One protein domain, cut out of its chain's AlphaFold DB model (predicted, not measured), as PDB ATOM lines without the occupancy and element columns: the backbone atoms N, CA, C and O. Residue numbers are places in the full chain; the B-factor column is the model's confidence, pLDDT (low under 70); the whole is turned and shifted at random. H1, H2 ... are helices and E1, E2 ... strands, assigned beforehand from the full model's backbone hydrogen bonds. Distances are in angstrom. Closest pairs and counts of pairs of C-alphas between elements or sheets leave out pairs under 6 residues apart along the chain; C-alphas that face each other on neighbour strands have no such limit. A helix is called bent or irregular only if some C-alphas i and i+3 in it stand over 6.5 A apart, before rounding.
ATOM      1  N   GLU A   5     -50.168  26.664 -25.331       90.31
ATOM      2  CA  GLU A   5     -50.790  25.466 -24.755       90.31
ATOM      3  C   GLU A   5     -51.057  24.408 -25.828       90.31
ATOM      4  O   GLU A   5     -50.783  23.222 -25.643       90.31
ATOM      5  N   GLN A   6     -51.557  24.836 -26.989       89.56
ATOM      6  CA  GLN A   6     -51.799  23.948 -28.129       89.56
ATOM      7  C   GLN A   6     -50.480  23.377 -28.659       89.56
ATOM      8  O   GLN A   6     -50.390  22.193 -28.987       89.56
ATOM      9  N   LYS A   7     -49.428  24.203 -28.679       87.44
ATOM     10  CA  LYS A   7     -48.074  23.777 -29.032       87.44
ATOM     11  C   LYS A   7     -47.528  22.753 -28.030       87.44
ATOM     12  O   LYS A   7     -46.965  21.750 -28.460       87.44
ATOM     13  N   ALA A   8     -47.732  22.958 -26.729       90.94
ATOM     14  CA  ALA A   8     -47.330  22.016 -25.684       90.94
ATOM     15  C   ALA A   8     -48.047  20.659 -25.805       90.94
ATOM     16  O   ALA A   8     -47.387  19.618 -25.806       90.94
ATOM     17  N   LYS A   9     -49.367  20.654 -26.034       92.25
ATOM     18  CA  LYS A   9     -50.142  19.424 -26.290       92.25
ATOM     19  C   LYS A   9     -49.655  18.676 -27.535       92.25
ATOM     20  O   LYS A   9     -49.450  17.464 -27.492       92.25
ATOM     21  N   SER A  10     -49.412  19.396 -28.633       89.88
ATOM     22  CA  SER A  10     -48.871  18.814 -29.869       89.88
ATOM     23  C   SER A  10     -47.495  18.176 -29.646       89.88
ATOM     24  O   SER A  10     -47.231  17.060 -30.098       89.88
ATOM     25  N   VAL A  11     -46.626  18.840 -28.882       88.56
ATOM     26  CA  VAL A  11     -45.309  18.320 -28.499       88.56
ATOM     27  C   VAL A  11     -45.421  17.043 -27.670       88.56
ATOM     28  O   VAL A  11     -44.755  16.070 -28.014       88.56
ATOM     29  N   LEU A  12     -46.290  16.993 -26.657       90.56
ATOM     30  CA  LEU A  12     -46.513  15.772 -25.873       90.56
ATOM     31  C   LEU A  12     -46.993  14.607 -26.746       90.56
ATOM     32  O   LEU A  12     -46.474  13.495 -26.638       90.56
ATOM     33  N   ALA A  13     -47.914  14.862 -27.678       90.12
ATOM     34  CA  ALA A  13     -48.365  13.847 -28.627       90.12
ATOM     35  C   ALA A  13     -47.222  13.343 -29.531       90.12
ATOM     36  O   ALA A  13     -47.146  12.153 -29.843       90.12
ATOM     37  N   ARG A  14     -46.301  14.222 -29.948       89.00
ATOM     38  CA  ARG A  14     -45.098  13.821 -30.701       89.00
ATOM     39  C   ARG A  14     -44.107  13.041 -29.850       89.00
ATOM     40  O   ARG A  14     -43.555  12.071 -30.347       89.00
ATOM     41  N   MET A  15     -43.903  13.419 -28.593       90.25
ATOM     42  CA  MET A  15     -43.049  12.678 -27.662       90.25
ATOM     43  C   MET A  15     -43.584  11.259 -27.446       90.25
ATOM     44  O   MET A  15     -42.815  10.305 -27.550       90.25
ATOM     45  N   LYS A  16     -44.905  11.105 -27.269       90.62
ATOM     46  CA  LYS A  16     -45.570   9.794 -27.207       90.62
ATOM     47  C   LYS A  16     -45.308   8.971 -28.472       90.62
ATOM     48  O   LYS A  16     -44.844   7.841 -28.374       90.62
ATOM     49  N   ARG A  17     -45.525   9.546 -29.664       88.75
ATOM     50  CA  ARG A  17     -45.202   8.888 -30.951       88.75
ATOM     51  C   ARG A  17     -43.710   8.575 -31.106       88.75
ATOM     52  O   ARG A  17     -43.349   7.585 -31.724       88.75
ATOM     53  N   GLY A  18     -42.848   9.405 -30.527       87.00
ATOM     54  CA  GLY A  18     -41.401   9.221 -30.477       87.00
ATOM     55  C   GLY A  18     -40.932   8.167 -29.469       87.00
ATOM     56  O   GLY A  18     -39.722   7.972 -29.351       87.00
ATOM     57  N   GLY A  19     -41.847   7.498 -28.758       89.56
ATOM     58  CA  GLY A  19     -41.538   6.430 -27.806       89.56
ATOM     59  C   GLY A  19     -41.111   6.917 -26.419       89.56
ATOM     60  O   GLY A  19     -40.548   6.146 -25.649       89.56
ATOM     61  N   VAL A  20     -41.349   8.187 -26.074       91.44
ATOM     62  CA  VAL A  20     -41.116   8.668 -24.706       91.44
ATOM     63  C   VAL A  20     -42.132   8.009 -23.778       91.44
ATOM     64  O   VAL A  20     -43.338   8.221 -23.915       91.44
ATOM     65  N   SER A  21     -41.647   7.214 -22.825       92.19
ATOM     66  CA  SER A  21     -42.505   6.534 -21.857       92.19
ATOM     67  C   SER A  21     -43.045   7.498 -20.799       92.19
ATOM     68  O   SER A  21     -42.373   8.450 -20.395       92.19
ATOM     69  N   VAL A  22     -44.243   7.203 -20.285       91.56
ATOM     70  CA  VAL A  22     -44.838   7.937 -19.154       91.56
ATOM     71  C   VAL A  22     -43.914   7.886 -17.936       91.56
ATOM     72  O   VAL A  22     -43.662   8.912 -17.313       91.56
ATOM     73  N   ARG A  23     -43.298   6.723 -17.672       93.62
ATOM     74  CA  ARG A  23     -42.296   6.556 -16.609       93.62
ATOM     75  C   ARG A  23     -41.145   7.556 -16.735       93.62
ATOM     76  O   ARG A  23     -40.690   8.087 -15.729       93.62
ATOM     77  N   ARG A  24     -40.670   7.846 -17.953       93.62
ATOM     78  CA  ARG A  24     -39.591   8.823 -18.164       93.62
ATOM     79  C   ARG A  24     -40.027  10.241 -17.796       93.62
ATOM     80  O   ARG A  24     -39.226  10.972 -17.221       93.62
ATOM     81  N   LEU A  25     -41.264  10.618 -18.117       93.81
ATOM     82  CA  LEU A  25     -41.824  11.923 -17.752       93.81
ATOM     83  C   LEU A  25     -42.023  12.047 -16.242       93.81
ATOM     84  O   LEU A  25     -41.612  13.050 -15.668       93.81
ATOM     85  N   LEU A  26     -42.543  10.997 -15.605       94.81
ATOM     86  CA  LEU A  26     -42.702  10.928 -14.157       94.81
ATOM     87  C   LEU A  26     -41.362  11.091 -13.428       94.81
ATOM     88  O   LEU A  26     -41.242  11.918 -12.530       94.81
ATOM     89  N   VAL A  27     -40.329  10.356 -13.854       94.94
ATOM     90  CA  VAL A  27     -38.981  10.474 -13.274       94.94
ATOM     91  C   VAL A  27     -38.434  11.895 -13.421       94.94
ATOM     92  O   VAL A  27     -37.822  12.405 -12.490       94.94
ATOM     93  N   LEU A  28     -38.655  12.554 -14.563       94.81
ATOM     94  CA  LEU A  28     -38.233  13.944 -14.742       94.81
ATOM     95  C   LEU A  28     -38.994  14.906 -13.830       94.81
ATOM     96  O   LEU A  28     -38.362  15.795 -13.264       94.81
ATOM     97  N   ALA A  29     -40.310  14.737 -13.689       95.69
ATOM     98  CA  ALA A  29     -41.124  15.562 -12.803       95.69
ATOM     99  C   ALA A  29     -40.650  15.429 -11.350       95.69
ATOM    100  O   ALA A  29     -40.318  16.432 -10.726       95.69
ATOM    101  N   LEU A  30     -40.507  14.196 -10.851       95.19
ATOM    102  CA  LEU A  30     -40.029  13.930  -9.493       95.19
ATOM    103  C   LEU A  30     -38.610  14.460  -9.269       95.19
ATOM    104  O   LEU A  30     -38.368  15.147  -8.284       95.19
ATOM    105  N   ALA A  31     -37.682  14.203 -10.196       93.50
ATOM    106  CA  ALA A  31     -36.300  14.656 -10.065       93.50
ATOM    107  C   ALA A  31     -36.189  16.185 -10.056       93.50
ATOM    108  O   ALA A  31     -35.478  16.740  -9.223       93.50
ATOM    109  N   VAL A  32     -36.884  16.883 -10.960       94.12
ATOM    110  CA  VAL A  32     -36.853  18.353 -11.000       94.12
ATOM    111  C   VAL A  32     -37.478  18.936  -9.737       94.12
ATOM    112  O   VAL A  32     -36.894  19.836  -9.142       94.12
ATOM    113  N   SER A  33     -38.621  18.410  -9.300       93.38
ATOM    114  CA  SER A  33     -39.281  18.860  -8.077       93.38
ATOM    115  C   SER A  33     -38.432  18.621  -6.829       93.38
ATOM    116  O   SER A  33     -38.316  19.523  -6.004       93.38
ATOM    117  N   ALA A  34     -37.794  17.453  -6.718       92.50
ATOM    118  CA  ALA A  34     -36.892  17.125  -5.620       92.50
ATOM    119  C   ALA A  34     -35.675  18.057  -5.606       92.50
ATOM    120  O   ALA A  34     -35.403  18.671  -4.584       92.50
ATOM    121  N   ILE A  35     -35.003  18.248  -6.748       90.38
ATOM    122  CA  ILE A  35     -33.845  19.151  -6.853       90.38
ATOM    123  C   ILE A  35     -34.218  20.574  -6.432       90.38
ATOM    124  O   ILE A  35     -33.480  21.192  -5.680       90.38
ATOM    125  N   VAL A  36     -35.359  21.096  -6.892       90.50
ATOM    126  CA  VAL A  36     -35.793  22.458  -6.538       90.50
ATOM    127  C   VAL A  36     -36.145  22.577  -5.051       90.50
ATOM    128  O   VAL A  36     -35.953  23.642  -4.474       90.50
ATOM    129  N   LYS A  37     -36.664  21.511  -4.432       89.81
ATOM    130  CA  LYS A  37     -36.995  21.482  -2.999       89.81
ATOM    131  C   LYS A  37     -35.753  21.327  -2.109       89.81
ATOM    132  O   LYS A  37     -35.729  21.912  -1.034       89.81
ATOM    133  N   ASP A  38     -34.755  20.572  -2.563       89.50
ATOM    134  CA  ASP A  38     -33.483  20.324  -1.858       89.50
ATOM    135  C   ASP A  38     -32.461  21.463  -2.041       89.50
ATOM    136  O   ASP A  38     -31.422  21.459  -1.391       89.50
ATOM    137  N   ASP A  39     -32.721  22.418  -2.943       87.06
ATOM    138  CA  ASP A  39     -31.805  23.521  -3.249       87.06
ATOM    139  C   ASP A  39     -31.710  24.519  -2.072       87.06
ATOM    140  O   ASP A  39     -32.698  25.201  -1.765       87.06
ATOM    141  N   PRO A  40     -30.533  24.657  -1.426       82.12
ATOM    142  CA  PRO A  40     -30.360  25.529  -0.267       82.12
ATOM    143  C   PRO A  40     -30.364  27.024  -0.621       82.12
ATOM    144  O   PRO A  40     -30.650  27.848   0.243       82.12
ATOM    145  N   ILE A  41     -30.070  27.387  -1.874       81.12
ATOM    146  CA  ILE A  41     -29.985  28.787  -2.329       81.12
ATOM    147  C   ILE A  41     -31.377  29.313  -2.687       81.12
ATOM    148  O   ILE A  41     -31.663  30.498  -2.521       81.12
ATOM    149  N   ARG A  42     -32.258  28.398  -3.114       71.50
ATOM    150  CA  ARG A  42     -33.584  28.647  -3.688       71.50
ATOM    151  C   ARG A  42     -33.525  29.490  -4.973       71.50
ATOM    152  O   ARG A  42     -32.681  30.365  -5.151       71.50
ATOM    153  N   PRO A  43     -34.445  29.259  -5.919       73.69
ATOM    154  CA  PRO A  43     -34.506  30.086  -7.114       73.69
ATOM    155  C   PRO A  43     -34.941  31.518  -6.780       73.69
ATOM    156  O   PRO A  43     -35.889  31.730  -6.026       73.69
ATOM    157  N   MET A  44     -34.312  32.499  -7.431       64.12
ATOM    158  CA  MET A  44     -34.812  33.875  -7.472       64.12
ATOM    159  C   MET A  44     -36.173  33.892  -8.194       64.12
ATOM    160  O   MET A  44     -36.260  33.511  -9.364       64.12
ATOM    161  N   GLY A  45     -37.241  34.312  -7.506       70.75
ATOM    162  CA  GLY A  45     -38.614  34.351  -8.031       70.75
ATOM    163  C   GLY A  45     -39.561  33.356  -7.351       70.75
ATOM    164  O   GLY A  45     -39.341  32.949  -6.215       70.75
ATOM    165  N   THR A  46     -40.651  32.976  -8.029       79.69
ATOM    166  CA  THR A  46     -41.603  31.993  -7.490       79.69
ATOM    167  C   THR A  46     -41.070  30.570  -7.717       79.69
ATOM    168  O   THR A  46     -40.892  30.163  -8.870       79.69
ATOM    169  N   PRO A  47     -40.841  29.763  -6.658       78.50
ATOM    170  CA  PRO A  47     -40.273  28.418  -6.807       78.50
ATOM    171  C   PRO A  47     -41.069  27.514  -7.753       78.50
ATOM    172  O   PRO A  47     -40.487  26.725  -8.499       78.50
ATOM    173  N   GLY A  48     -42.398  27.677  -7.782       86.31
ATOM    174  CA  GLY A  48     -43.273  26.980  -8.723       86.31
ATOM    175  C   GLY A  48     -42.968  27.316 -10.184       86.31
ATOM    176  O   GLY A  48     -42.823  26.410 -10.997       86.31
ATOM    177  N   GLU A  49     -42.790  28.594 -10.531       89.06
ATOM    178  CA  GLU A  49     -42.499  28.986 -11.917       89.06
ATOM    179  C   GLU A  49     -41.138  28.477 -12.376       89.06
ATOM    180  O   GLU A  49     -40.998  27.948 -13.482       89.06
ATOM    181  N   PHE A  50     -40.134  28.591 -11.506       90.50
ATOM    182  CA  PHE A  50     -38.811  28.062 -11.793       90.50
ATOM    183  C   PHE A  50     -38.874  26.557 -12.068       90.50
ATOM    184  O   PHE A  50     -38.376  26.093 -13.096       90.50
ATOM    185  N   ARG A  51     -39.563  25.798 -11.213       92.06
ATOM    186  CA  ARG A  51     -39.754  24.353 -11.377       92.06
ATOM    187  C   ARG A  51     -40.429  24.000 -12.703       92.06
ATOM    188  O   ARG A  51     -39.898  23.169 -13.442       92.06
ATOM    189  N   LEU A  52     -41.520  24.684 -13.062       94.00
ATOM    190  CA  LEU A  52     -42.214  24.489 -14.341       94.00
ATOM    191  C   LEU A  52     -41.291  24.749 -15.539       94.00
ATOM    192  O   LEU A  52     -41.242  23.956 -16.484       94.00
ATOM    193  N   MET A  53     -40.510  25.829 -15.494       92.94
ATOM    194  CA  MET A  53     -39.556  26.164 -16.550       92.94
ATOM    195  C   MET A  53     -38.450  25.119 -16.683       92.94
ATOM    196  O   MET A  53     -38.100  24.725 -17.800       92.94
ATOM    197  N   GLN A  54     -37.904  24.638 -15.567       93.19
ATOM    198  CA  GLN A  54     -36.860  23.618 -15.577       93.19
ATOM    199  C   GLN A  54     -37.399  22.274 -16.081       93.19
ATOM    200  O   GLN A  54     -36.753  21.643 -16.924       93.19
ATOM    201  N   LEU A  55     -38.605  21.875 -15.670       94.69
ATOM    202  CA  LEU A  55     -39.271  20.671 -16.167       94.69
ATOM    203  C   LEU A  55     -39.525  20.756 -17.677       94.69
ATOM    204  O   LEU A  55     -39.153  19.845 -18.424       94.69
ATOM    205  N   GLY A  56     -40.059  21.884 -18.153       93.25
ATOM    206  CA  GLY A  56     -40.250  22.149 -19.577       93.25
ATOM    207  C   GLY A  56     -38.938  22.058 -20.363       93.25
ATOM    208  O   GLY A  56     -38.861  21.334 -21.358       93.25
ATOM    209  N   LYS A  57     -37.865  22.711 -19.891       90.69
ATOM    210  CA  LYS A  57     -36.524  22.644 -20.508       90.69
ATOM    211  C   LYS A  57     -35.965  21.224 -20.550       90.69
ATOM    212  O   LYS A  57     -35.324  20.855 -21.534       90.69
ATOM    213  N   ARG A  58     -36.187  20.412 -19.510       92.25
ATOM    214  CA  ARG A  58     -35.779  18.998 -19.510       92.25
ATOM    215  C   ARG A  58     -36.574  18.191 -20.534       92.25
ATOM    216  O   ARG A  58     -35.969  17.404 -21.258       92.25
ATOM    217  N   CYS A  59     -37.873  18.447 -20.674       90.56
ATOM    218  CA  CYS A  59     -38.704  17.814 -21.701       90.56
ATOM    219  C   CYS A  59     -38.248  18.158 -23.126       90.56
ATOM    220  O   CYS A  59     -38.274  17.288 -23.993       90.56
ATOM    221  N   LEU A  60     -37.751  19.380 -23.366       86.31
ATOM    222  CA  LEU A  60     -37.198  19.785 -24.670       86.31
ATOM    223  C   LEU A  60     -36.007  18.940 -25.138       86.31
ATOM    224  O   LEU A  60     -35.759  18.862 -26.339       86.31
ATOM    225  N   ARG A  61     -35.299  18.285 -24.212       84.19
ATOM    226  CA  ARG A  61     -34.178  17.387 -24.524       84.19
ATOM    227  C   ARG A  61     -34.625  15.966 -24.885       84.19
ATOM    228  O   ARG A  61     -33.784  15.128 -25.197       84.19
ATOM    229  N   LEU A  62     -35.922  15.662 -24.811       86.88
ATOM    230  CA  LEU A  62     -36.451  14.339 -25.128       86.88
ATOM    231  C   LEU A  62     -36.717  14.169 -26.628       86.88
ATOM    232  O   LEU A  62     -37.049  15.112 -27.355       86.88
ATOM    233  N   ARG A  63     -36.624  12.917 -27.085       77.06
ATOM    234  CA  ARG A  63     -36.942  12.528 -28.463       77.06
ATOM    235  C   ARG A  63     -38.378  12.933 -28.821       77.06
ATOM    236  O   ARG A  63     -39.298  12.785 -28.023       77.06
ATOM    237  N   GLY A  64     -38.570  13.449 -30.034       72.81
ATOM    238  CA  GLY A  64     -39.878  13.916 -30.516       72.81
ATOM    239  C   GLY A  64     -40.279  15.311 -30.020       72.81
ATOM    240  O   GLY A  64     -41.319  15.828 -30.433       72.81
ATOM    241  N   CYS A  65     -39.460  15.946 -29.170       74.38
ATOM    242  CA  CYS A  65     -39.696  17.312 -28.716       74.38
ATOM    243  C   CYS A  65     -39.163  18.362 -29.708       74.38
ATOM    244  O   CYS A  65     -39.877  19.319 -30.035       74.38
ATOM    245  N   SER A  66     -37.963  18.144 -30.265       65.69
ATOM    246  CA  SER A  66     -37.472  18.921 -31.410       65.69
ATOM    247  C   SER A  66     -38.377  18.664 -32.614       65.69
ATOM    248  O   SER A  66     -38.570  17.530 -33.043       65.69
ATOM    249  N   GLY A  67     -38.998  19.729 -33.119       55.44
ATOM    250  CA  GLY A  67     -39.866  19.648 -34.288       55.44
ATOM    251  C   GLY A  67     -39.117  19.659 -35.614       55.44
ATOM    252  O   GLY A  67     -39.763  19.491 -36.642       55.44
ATOM    253  N   TYR A  68     -37.804  19.906 -35.603       54.25
ATOM    254  CA  TYR A  68     -37.032  20.124 -36.817       54.25
ATOM    255  C   TYR A  68     -35.552  19.807 -36.579       54.25
ATOM    256  O   TYR A  68     -34.835  20.555 -35.915       54.25
ATOM    257  N   HIS A  69     -35.088  18.693 -37.136       56.19
ATOM    258  CA  HIS A  69     -33.665  18.468 -37.362       56.19
ATOM    259  C   HIS A  69     -33.380  18.954 -38.785       56.19
ATOM    260  O   HIS A  69     -33.829  18.328 -39.741       56.19
ATOM    261  N   ALA A  70     -32.717  20.099 -38.926       55.34
ATOM    262  CA  ALA A  70     -32.266  20.571 -40.226       55.34
ATOM    263  C   ALA A  70     -31.079  19.700 -40.643       55.34
ATOM    264  O   ALA A  70     -30.082  19.660 -39.924       55.34
ATOM    265  N   VAL A  71     -31.185  18.990 -41.762       60.16
ATOM    266  CA  VAL A  71     -30.060  18.242 -42.331       60.16
ATOM    267  C   VAL A  71     -29.530  19.035 -43.518       60.16
ATOM    268  O   VAL A  71     -30.210  19.150 -44.532       60.16
ATOM    269  N   TYR A  72     -28.333  19.601 -43.380       62.56
ATOM    270  CA  TYR A  72     -27.626  20.349 -44.423       62.56
ATOM    271  C   TYR A  72     -26.499  19.499 -45.038       62.56
ATOM    272  O   TYR A  72     -25.341  19.903 -45.055       62.56
ATOM    273  N   GLY A  73     -26.831  18.290 -45.504       61.88
ATOM    274  CA  GLY A  73     -25.881  17.351 -46.120       61.88
ATOM    275  C   GLY A  73     -25.450  16.179 -45.217       61.88
ATOM    276  O   GLY A  73     -25.950  16.055 -44.096       61.88
ATOM    277  N   PRO A  74     -24.524  15.312 -45.688       70.81
ATOM    278  CA  PRO A  74     -24.207  14.008 -45.077       70.81
ATOM    279  C   PRO A  74     -23.712  14.074 -43.625       70.81
ATOM    280  O   PRO A  74     -23.887  13.124 -42.866       70.81
ATOM    281  N   HIS A  75     -23.132  15.209 -43.226       66.44
ATOM    282  CA  HIS A  75     -22.561  15.428 -41.893       66.44
ATOM    283  C   HIS A  75     -23.204  16.607 -41.139       66.44
ATOM    284  O   HIS A  75     -22.754  16.974 -40.058       66.44
ATOM    285  N   GLY A  76     -24.264  17.216 -41.683       55.84
ATOM    286  CA  GLY A  76     -24.816  18.485 -41.200       55.84
ATOM    287  C   GLY A  76     -26.151  18.351 -40.475       55.84
ATOM    288  O   GLY A  76     -27.119  18.985 -40.890       55.84
ATOM    289  N   ARG A  77     -26.255  17.520 -39.428       58.69
ATOM    290  CA  ARG A  77     -27.500  17.405 -38.646       58.69
ATOM    291  C   ARG A  77     -27.522  18.442 -37.524       58.69
ATOM    292  O   ARG A  77     -26.905  18.244 -36.483       58.69
ATOM    293  N   TYR A  78     -28.283  19.515 -37.716       59.28
ATOM    294  CA  TYR A  78     -28.490  20.550 -36.708       59.28
ATOM    295  C   TYR A  78     -29.895  20.458 -36.120       59.28
ATOM    296  O   TYR A  78     -30.905  20.532 -36.824       59.28
ATOM    297  N   ASP A  79     -29.974  20.347 -34.801       56.91
ATOM    298  CA  ASP A  79     -31.238  20.440 -34.084       56.91
ATOM    299  C   ASP A  79     -31.698  21.906 -34.078       56.91
ATOM    300  O   ASP A  79     -31.186  22.718 -33.305       56.91
ATOM    301  N   ARG A  80     -32.691  22.279 -34.901       52.31
ATOM    302  CA  ARG A  80     -33.378  23.559 -34.674       52.31
ATOM    303  C   ARG A  80     -34.405  23.348 -33.583       52.31
ATOM    304  O   ARG A  80     -35.575  23.038 -33.828       52.31
ATOM    305  N   TYR A  81     -33.964  23.567 -32.355       50.56
ATOM    306  CA  TYR A  81     -34.890  23.747 -31.256       50.56
ATOM    307  C   TYR A  81     -35.780  24.961 -31.570       50.56
ATOM    308  O   TYR A  81     -35.272  26.009 -31.983       50.56
ATOM    309  N   PRO A  82     -37.115  24.853 -31.436       52.81
ATOM    310  CA  PRO A  82     -37.971  26.023 -31.561       52.81
ATOM    311  C   PRO A  82     -37.480  27.099 -30.587       52.81
ATOM    312  O   PRO A  82     -37.121  26.752 -29.461       52.81
ATOM    313  N   ARG A  83     -37.500  28.383 -30.998       53.31
ATOM    314  CA  ARG A  83     -37.210  29.511 -30.093       53.31
ATOM    315  C   ARG A  83     -37.887  29.239 -28.751       53.31
ATOM    316  O   ARG A  83     -39.088  28.938 -28.729       53.31
ATOM    317  N   SER A  84     -37.115  29.317 -27.668       53.34
ATOM    318  CA  SER A  84     -37.576  29.195 -26.288       53.34
ATOM    319  C   SER A  84     -38.475  30.383 -25.946       53.34
ATOM    320  O   SER A  84     -38.109  31.270 -25.186       53.34
ATOM    321  N   ALA A  85     -39.659  30.430 -26.554       62.91
ATOM    322  CA  ALA A  85     -40.735  31.304 -26.137       62.91
ATOM    323  C   ALA A  85     -41.134  30.819 -24.743       62.91
ATOM    324  O   ALA A  85     -41.711  29.734 -24.628       62.91
ATOM    325  N   GLY A  86     -40.752  31.566 -23.702       77.44
ATOM    326  CA  GLY A  86     -40.864  31.141 -22.300       77.44
ATOM    327  C   GLY A  86     -42.235  30.556 -21.961       77.44
ATOM    328  O   GLY A  86     -42.310  29.494 -21.353       77.44
ATOM    329  N   LEU A  87     -43.304  31.148 -22.506       87.62
ATOM    330  CA  LEU A  87     -44.682  30.677 -22.345       87.62
ATOM    331  C   LEU A  87     -44.903  29.230 -22.806       87.62
ATOM    332  O   LEU A  87     -45.535  28.455 -22.103       87.62
ATOM    333  N   PHE A  88     -44.359  28.822 -23.955       88.50
ATOM    334  CA  PHE A  88     -44.496  27.438 -24.424       88.50
ATOM    335  C   PHE A  88     -43.777  26.454 -23.494       88.50
ATOM    336  O   PHE A  88     -44.305  25.380 -23.209       88.50
ATOM    337  N   VAL A  89     -42.586  26.823 -23.016       90.69
ATOM    338  CA  VAL A  89     -41.791  25.986 -22.106       90.69
ATOM    339  C   VAL A  89     -42.514  25.823 -20.773       90.69
ATOM    340  O   VAL A  89     -42.666  24.695 -20.307       90.69
ATOM    341  N   ARG A  90     -43.032  26.927 -20.227       92.94
ATOM    342  CA  ARG A  90     -43.886  26.941 -19.038       92.94
ATOM    343  C   ARG A  90     -45.108  26.038 -19.222       92.94
ATOM    344  O   ARG A  90     -45.351  25.177 -18.384       92.94
ATOM    345  N   CYS A  91     -45.850  26.175 -20.327       94.00
ATOM    346  CA  CYS A  91     -47.024  25.340 -20.609       94.00
ATOM    347  C   CYS A  91     -46.682  23.847 -20.704       94.00
ATOM    348  O   CYS A  91     -47.446  23.016 -20.222       94.00
ATOM    349  N   LEU A  92     -45.551  23.493 -21.323       93.31
ATOM    350  CA  LEU A  92     -45.103  22.102 -21.405       93.31
ATOM    351  C   LEU A  92     -44.751  21.545 -20.024       93.31
ATOM    352  O   LEU A  92     -45.185  20.444 -19.700       93.31
ATOM    353  N   GLY A  93     -44.007  22.309 -19.221       94.88
ATOM    354  CA  GLY A  93     -43.708  21.950 -17.837       94.88
ATOM    355  C   GLY A  93     -44.982  21.726 -17.031       94.88
ATOM    356  O   GLY A  93     -45.131  20.676 -16.417       94.88
ATOM    357  N   LYS A  94     -45.943  22.652 -17.129       95.50
ATOM    358  CA  LYS A  94     -47.223  22.557 -16.422       95.50
ATOM    359  C   LYS A  94     -48.022  21.318 -16.812       95.50
ATOM    360  O   LYS A  94     -48.491  20.615 -15.933       95.50
ATOM    361  N   LEU A  95     -48.134  21.006 -18.103       95.44
ATOM    362  CA  LEU A  95     -48.861  19.806 -18.534       95.44
ATOM    363  C   LEU A  95     -48.244  18.513 -17.989       95.44
ATOM    364  O   LEU A  95     -48.975  17.566 -17.715       95.44
ATOM    365  N   VAL A  96     -46.915  18.450 -17.871       95.12
ATOM    366  CA  VAL A  96     -46.233  17.276 -17.312       95.12
ATOM    367  C   VAL A  96     -46.384  17.224 -15.793       95.12
ATOM    368  O   VAL A  96     -46.632  16.145 -15.266       95.12
ATOM    369  N   GLU A  97     -46.265  18.363 -15.108       94.62
ATOM    370  CA  GLU A  97     -46.470  18.468 -13.659       94.62
ATOM    371  C   GLU A  97     -47.896  18.066 -13.274       94.62
ATOM    372  O   GLU A  97     -48.060  17.131 -12.497       94.62
ATOM    373  N   ASP A  98     -48.909  18.668 -13.903       94.50
ATOM    374  CA  ASP A  98     -50.325  18.375 -13.649       94.50
ATOM    375  C   ASP A  98     -50.645  16.886 -13.897       94.50
ATOM    376  O   ASP A  98     -51.416  16.272 -13.167       94.50
ATOM    377  N   ALA A  99     -50.025  16.268 -14.910       92.19
ATOM    378  CA  ALA A  99     -50.210  14.843 -15.195       92.19
ATOM    379  C   ALA A  99     -49.545  13.915 -14.159       92.19
ATOM    380  O   ALA A  99     -49.887  12.735 -14.097       92.19
ATOM    381  N   CYS A 100     -48.584  14.425 -13.386       92.62
ATOM    382  CA  CYS A 100     -47.836  13.678 -12.377       92.62
ATOM    383  C   CYS A 100     -48.186  14.096 -10.941       92.62
ATOM    384  O   CYS A 100     -47.544  13.599 -10.020       92.62
ATOM    385  N   ASP A 101     -49.165  14.983 -10.744       89.25
ATOM    386  CA  ASP A 101     -49.451  15.639  -9.460       89.25
ATOM    387  C   ASP A 101     -49.641  14.640  -8.308       89.25
ATOM    388  O   ASP A 101     -49.011  14.750  -7.258       89.25
ATOM    389  N   SER A 102     -50.383  13.559  -8.562       89.38
ATOM    390  CA  SER A 102     -50.601  12.477  -7.594       89.38
ATOM    391  C   SER A 102     -49.317  11.796  -7.116       89.38
ATOM    392  O   SER A 102     -49.281  11.301  -5.998       89.38
ATOM    393  N   ALA A 103     -48.256  11.772  -7.923       89.81
ATOM    394  CA  ALA A 103     -46.976  11.195  -7.527       89.81
ATOM    395  C   ALA A 103     -46.080  12.195  -6.781       89.81
ATOM    396  O   ALA A 103     -45.178  11.780  -6.052       89.81
ATOM    397  N   LEU A 104     -46.311  13.503  -6.942       87.00
ATOM    398  CA  LEU A 104     -45.522  14.542  -6.273       87.00
ATOM    399  C   LEU A 104     -45.754  14.568  -4.756       87.00
ATOM    400  O   LEU A 104     -44.908  15.087  -4.029       87.00
ATOM    401  N   ILE A 105     -46.826  13.944  -4.262       90.06
ATOM    402  CA  ILE A 105     -47.067  13.766  -2.820       90.06
ATOM    403  C   ILE A 105     -45.952  12.961  -2.130       90.06
ATOM    404  O   ILE A 105     -45.764  13.079  -0.926       90.06
ATOM    405  N   HIS A 106     -45.189  12.162  -2.884       91.50
ATOM    406  CA  HIS A 106     -44.114  11.310  -2.362       91.50
ATOM    407  C   HIS A 106     -42.727  11.972  -2.404       91.50
ATOM    408  O   HIS A 106     -41.711  11.296  -2.236       91.50
ATOM    409  N   LEU A 107     -42.649  13.282  -2.662       91.94
ATOM    410  CA  LEU A 107     -41.365  13.977  -2.801       91.94
ATOM    411  C   LEU A 107     -40.500  13.918  -1.541       91.94
ATOM    412  O   LEU A 107     -39.288  13.793  -1.673       91.94
ATOM    413  N   ASP A 108     -41.097  13.986  -0.350       93.25
ATOM    414  CA  ASP A 108     -40.345  13.912   0.909       93.25
ATOM    415  C   ASP A 108     -39.633  12.568   1.066       93.25
ATOM    416  O   ASP A 108     -38.425  12.541   1.272       93.25
ATOM    417  N   THR A 109     -40.324  11.459   0.801       93.94
ATOM    418  CA  THR A 109     -39.724  10.116   0.818       93.94
ATOM    419  C   THR A 109     -38.565   9.981  -0.178       93.94
ATOM    420  O   THR A 109     -37.560   9.328   0.100       93.94
ATOM    421  N   ILE A 110     -38.672  10.610  -1.353       91.88
ATOM    422  CA  ILE A 110     -37.596  10.607  -2.357       91.88
ATOM    423  C   ILE A 110     -36.385  11.403  -1.861       91.88
ATOM    424  O   ILE A 110     -35.245  10.995  -2.091       91.88
ATOM    425  N   LEU A 111     -36.619  12.534  -1.195       92.69
ATOM    426  CA  LEU A 111     -35.558  13.366  -0.637       92.69
ATOM    427  C   LEU A 111     -34.857  12.684   0.532       92.69
ATOM    428  O   LEU A 111     -33.631  12.671   0.552       92.69
ATOM    429  N   GLU A 112     -35.605  12.056   1.434       93.94
ATOM    430  CA  GLU A 112     -35.056  11.245   2.525       93.94
ATOM    431  C   GLU A 112     -34.160  10.131   1.976       93.94
ATOM    432  O   GLU A 112     -33.008   9.994   2.391       93.94
ATOM    433  N   ALA A 113     -34.633   9.393   0.965       93.06
ATOM    434  CA  ALA A 113     -33.840   8.355   0.312       93.06
ATOM    435  C   ALA A 113     -32.570   8.919  -0.352       93.06
ATOM    436  O   ALA A 113     -31.495   8.324  -0.251       93.06
ATOM    437  N   LYS A 114     -32.662  10.087  -1.006       93.00
ATOM    438  CA  LYS A 114     -31.503  10.775  -1.597       93.00
ATOM    439  C   LYS A 114     -30.511  11.221  -0.525       93.00
ATOM    440  O   LYS A 114     -29.309  11.068  -0.729       93.00
ATOM    441  N   GLN A 115     -30.980  11.782   0.585       91.88
ATOM    442  CA  GLN A 115     -30.127  12.274   1.668       91.88
ATOM    443  C   GLN A 115     -29.437  11.122   2.396       91.88
ATOM    444  O   GLN A 115     -28.242  11.211   2.660       91.88
ATOM    445  N   ALA A 116     -30.137  10.012   2.631       93.56
ATOM    446  CA  ALA A 116     -29.538   8.802   3.183       93.56
ATOM    447  C   ALA A 116     -28.444   8.222   2.265       93.56
ATOM    448  O   ALA A 116     -27.423   7.743   2.751       93.56
ATOM    449  N   ALA A 117     -28.636   8.284   0.942       94.12
ATOM    450  CA  ALA A 117     -27.689   7.733  -0.026       94.12
ATOM    451  C   ALA A 117     -26.498   8.656  -0.349       94.12
ATOM    452  O   ALA A 117     -25.405   8.163  -0.621       94.12
ATOM    453  N   PHE A 118     -26.700   9.978  -0.368       92.19
ATOM    454  CA  PHE A 118     -25.725  10.942  -0.909       92.19
ATOM    455  C   PHE A 118     -25.438  12.146  -0.001       92.19
ATOM    456  O   PHE A 118     -24.593  12.971  -0.342       92.19
ATOM    457  N   GLY A 119     -26.135  12.279   1.127       89.81
ATOM    458  CA  GLY A 119     -26.030  13.430   2.020       89.81
ATOM    459  C   GLY A 119     -26.784  14.682   1.548       89.81
ATOM    460  O   GLY A 119     -27.508  14.701   0.538       89.81
ATOM    461  N   ALA A 120     -26.626  15.752   2.329       85.12
ATOM    462  CA  ALA A 120     -27.211  17.060   2.047       85.12
ATOM    463  C   ALA A 120     -26.604  17.694   0.784       85.12
ATOM    464  O   ALA A 120     -25.465  17.416   0.407       85.12
ATOM    465  N   ALA A 121     -27.373  18.555   0.114       80.62
ATOM    466  CA  ALA A 121     -26.842  19.351  -0.986       80.62
ATOM    467  C   ALA A 121     -25.740  20.301  -0.466       80.62
ATOM    468  O   ALA A 121     -25.964  20.998   0.526       80.62
ATOM    469  N   PRO A 122     -24.553  20.346  -1.100       82.69
ATOM    470  CA  PRO A 122     -23.484  21.237  -0.666       82.69
ATOM    471  C   PRO A 122     -23.875  22.696  -0.917       82.69
ATOM    472  O   PRO A 122     -24.350  23.039  -2.002       82.69
ATOM    473  N   ILE A 123     -23.626  23.564   0.064       81.81
ATOM    474  CA  ILE A 123     -23.752  25.014  -0.112       81.81
ATOM    475  C   ILE A 123     -22.449  25.521  -0.744       81.81
ATOM    476  O   ILE A 123     -21.376  25.287  -0.181       81.81
ATOM    477  N   PRO A 124     -22.491  26.191  -1.909       79.12
ATOM    478  CA  PRO A 124     -21.293  26.770  -2.497       79.12
ATOM    479  C   PRO A 124     -20.673  27.810  -1.558       79.12
ATOM    480  O   PRO A 124     -21.342  28.753  -1.150       79.12
ATOM    481  N   GLN A 125     -19.381  27.666  -1.252       79.50
ATOM    482  CA  GLN A 125     -18.675  28.515  -0.277       79.50
ATOM    483  C   GLN A 125     -18.701  30.012  -0.617       79.50
ATOM    484  O   GLN A 125     -18.621  30.835   0.279       79.50
ATOM    485  N   HIS A 126     -18.833  30.372  -1.897       78.25
ATOM    486  CA  HIS A 126     -18.914  31.765  -2.351       78.25
ATOM    487  C   HIS A 126     -20.292  32.418  -2.125       78.25
ATOM    488  O   HIS A 126     -20.497  33.555  -2.544       78.25
ATOM    489  N   LEU A 127     -21.247  31.681  -1.548       68.75
ATOM    490  CA  LEU A 127     -22.592  32.149  -1.192       68.75
ATOM    491  C   LEU A 127     -22.827  32.176   0.331       68.75
ATOM    492  O   LEU A 127     -23.943  32.479   0.752       68.75
ATOM    493  N   LEU A 128     -21.809  31.827   1.126       64.19
ATOM    494  CA  LEU A 128     -21.756  31.982   2.585       64.19
ATOM    495  C   LEU A 128     -21.047  33.297   2.930       64.19
ATOM    496  O   LEU A 128     -21.468  33.927   3.923       64.19
TER     497      LEU A 128
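AT A GLANCE: This is residues 5 to 128 of the 128 residues of an uncharacterized protein of Afipia sp. Root123D2 (UniProt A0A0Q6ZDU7). What does the model look like? H4 crosses the helical hairpin of H2 and H3 to make a core of crossed helices, with H1 packed on the first part of H4 and H5 across H2; a small strand hairpin, E1 and E2, lies far out from this core. What is it made of? The printed part has 124 residues, mostly helix by class, with five named helices and two named strands in the order H1, H2, H3, E1, E2, H4, H5, and its sheet, order E1 - E2, is antiparallel. How large is it? It is only just loose, close to compact, with a radius of gyration of the C-alphas of 16.7 A and spans of 49, 36 and 28 A.

IN THESE COORDINATES: Where are the strands? E1 is residues 69 to 71, 6.1 A long, from C-alpha 69 at (-33.665, 18.468, -37.362), and E2 is residues 77 to 79, 6.6 A long. Where are the helices? H4, the longest by residues, is 86 to 104 and 23.5 A long; H3 is 47 to 60, 20.1 A; H2 is 22 to 38, 24.1 A. H1 is 5 to 17, 18.6 A, from C-alpha 5 at (-50.790, 25.466, -24.755), and H5 is 107 to 118, 16.0 A, to C-alpha 118 at (-25.725, 10.942, -0.909).

HOW THE PARTS SIT: How do the strands pair? E1 and E2 form an antiparallel hairpin at 155 degrees, with N 70 and O 78 2.8 A apart, within hydrogen-bond range. What does H4 touch? It touches H3 about perpendicular at 79 degrees, closest C-alphas Gly 56 and Gly 93, 3.9 A. With residues 88 to 95 alone it touches H1 at a steep tilt of 61 degrees, closest C-alphas Ala 8 and Leu 92, 4.8 A; with residues 96 to 104 alone it touches H2 about perpendicular at 84 degrees, closest C-alphas Leu 26 and Cys 100, 6.1 A. What else does H2 touch? H2 and H3, a helical hairpin, touch at 37 degrees, only just steep, opposite ways, closest C-alphas Val 32 and Leu 55, 6.2 A. H5, with residues 107 to 111 alone, touches H2 about perpendicular at 74 degrees, closest C-alphas Ala 34 and Leu 107, 6.2 A. Are the helices even? Every O i to N i+4 pair is within hydrogen-bond range in H1, H2, H3 and H5, and 13 of 15 in H4, which has a kink of 46 degrees near residue 98 and is irregular, C-alphas 99 and 102 being 8.0 A apart.

THE WHOLE: How far does it reach? The two C-alphas farthest apart, of Gly 73 and Leu 128, are 51.0 A apart; the printed part has no cut and no long link. Where is confidence low? The pLDDT is under 70 at residue 44, residues 66 to 73, 75 to 85 and 127 to 128.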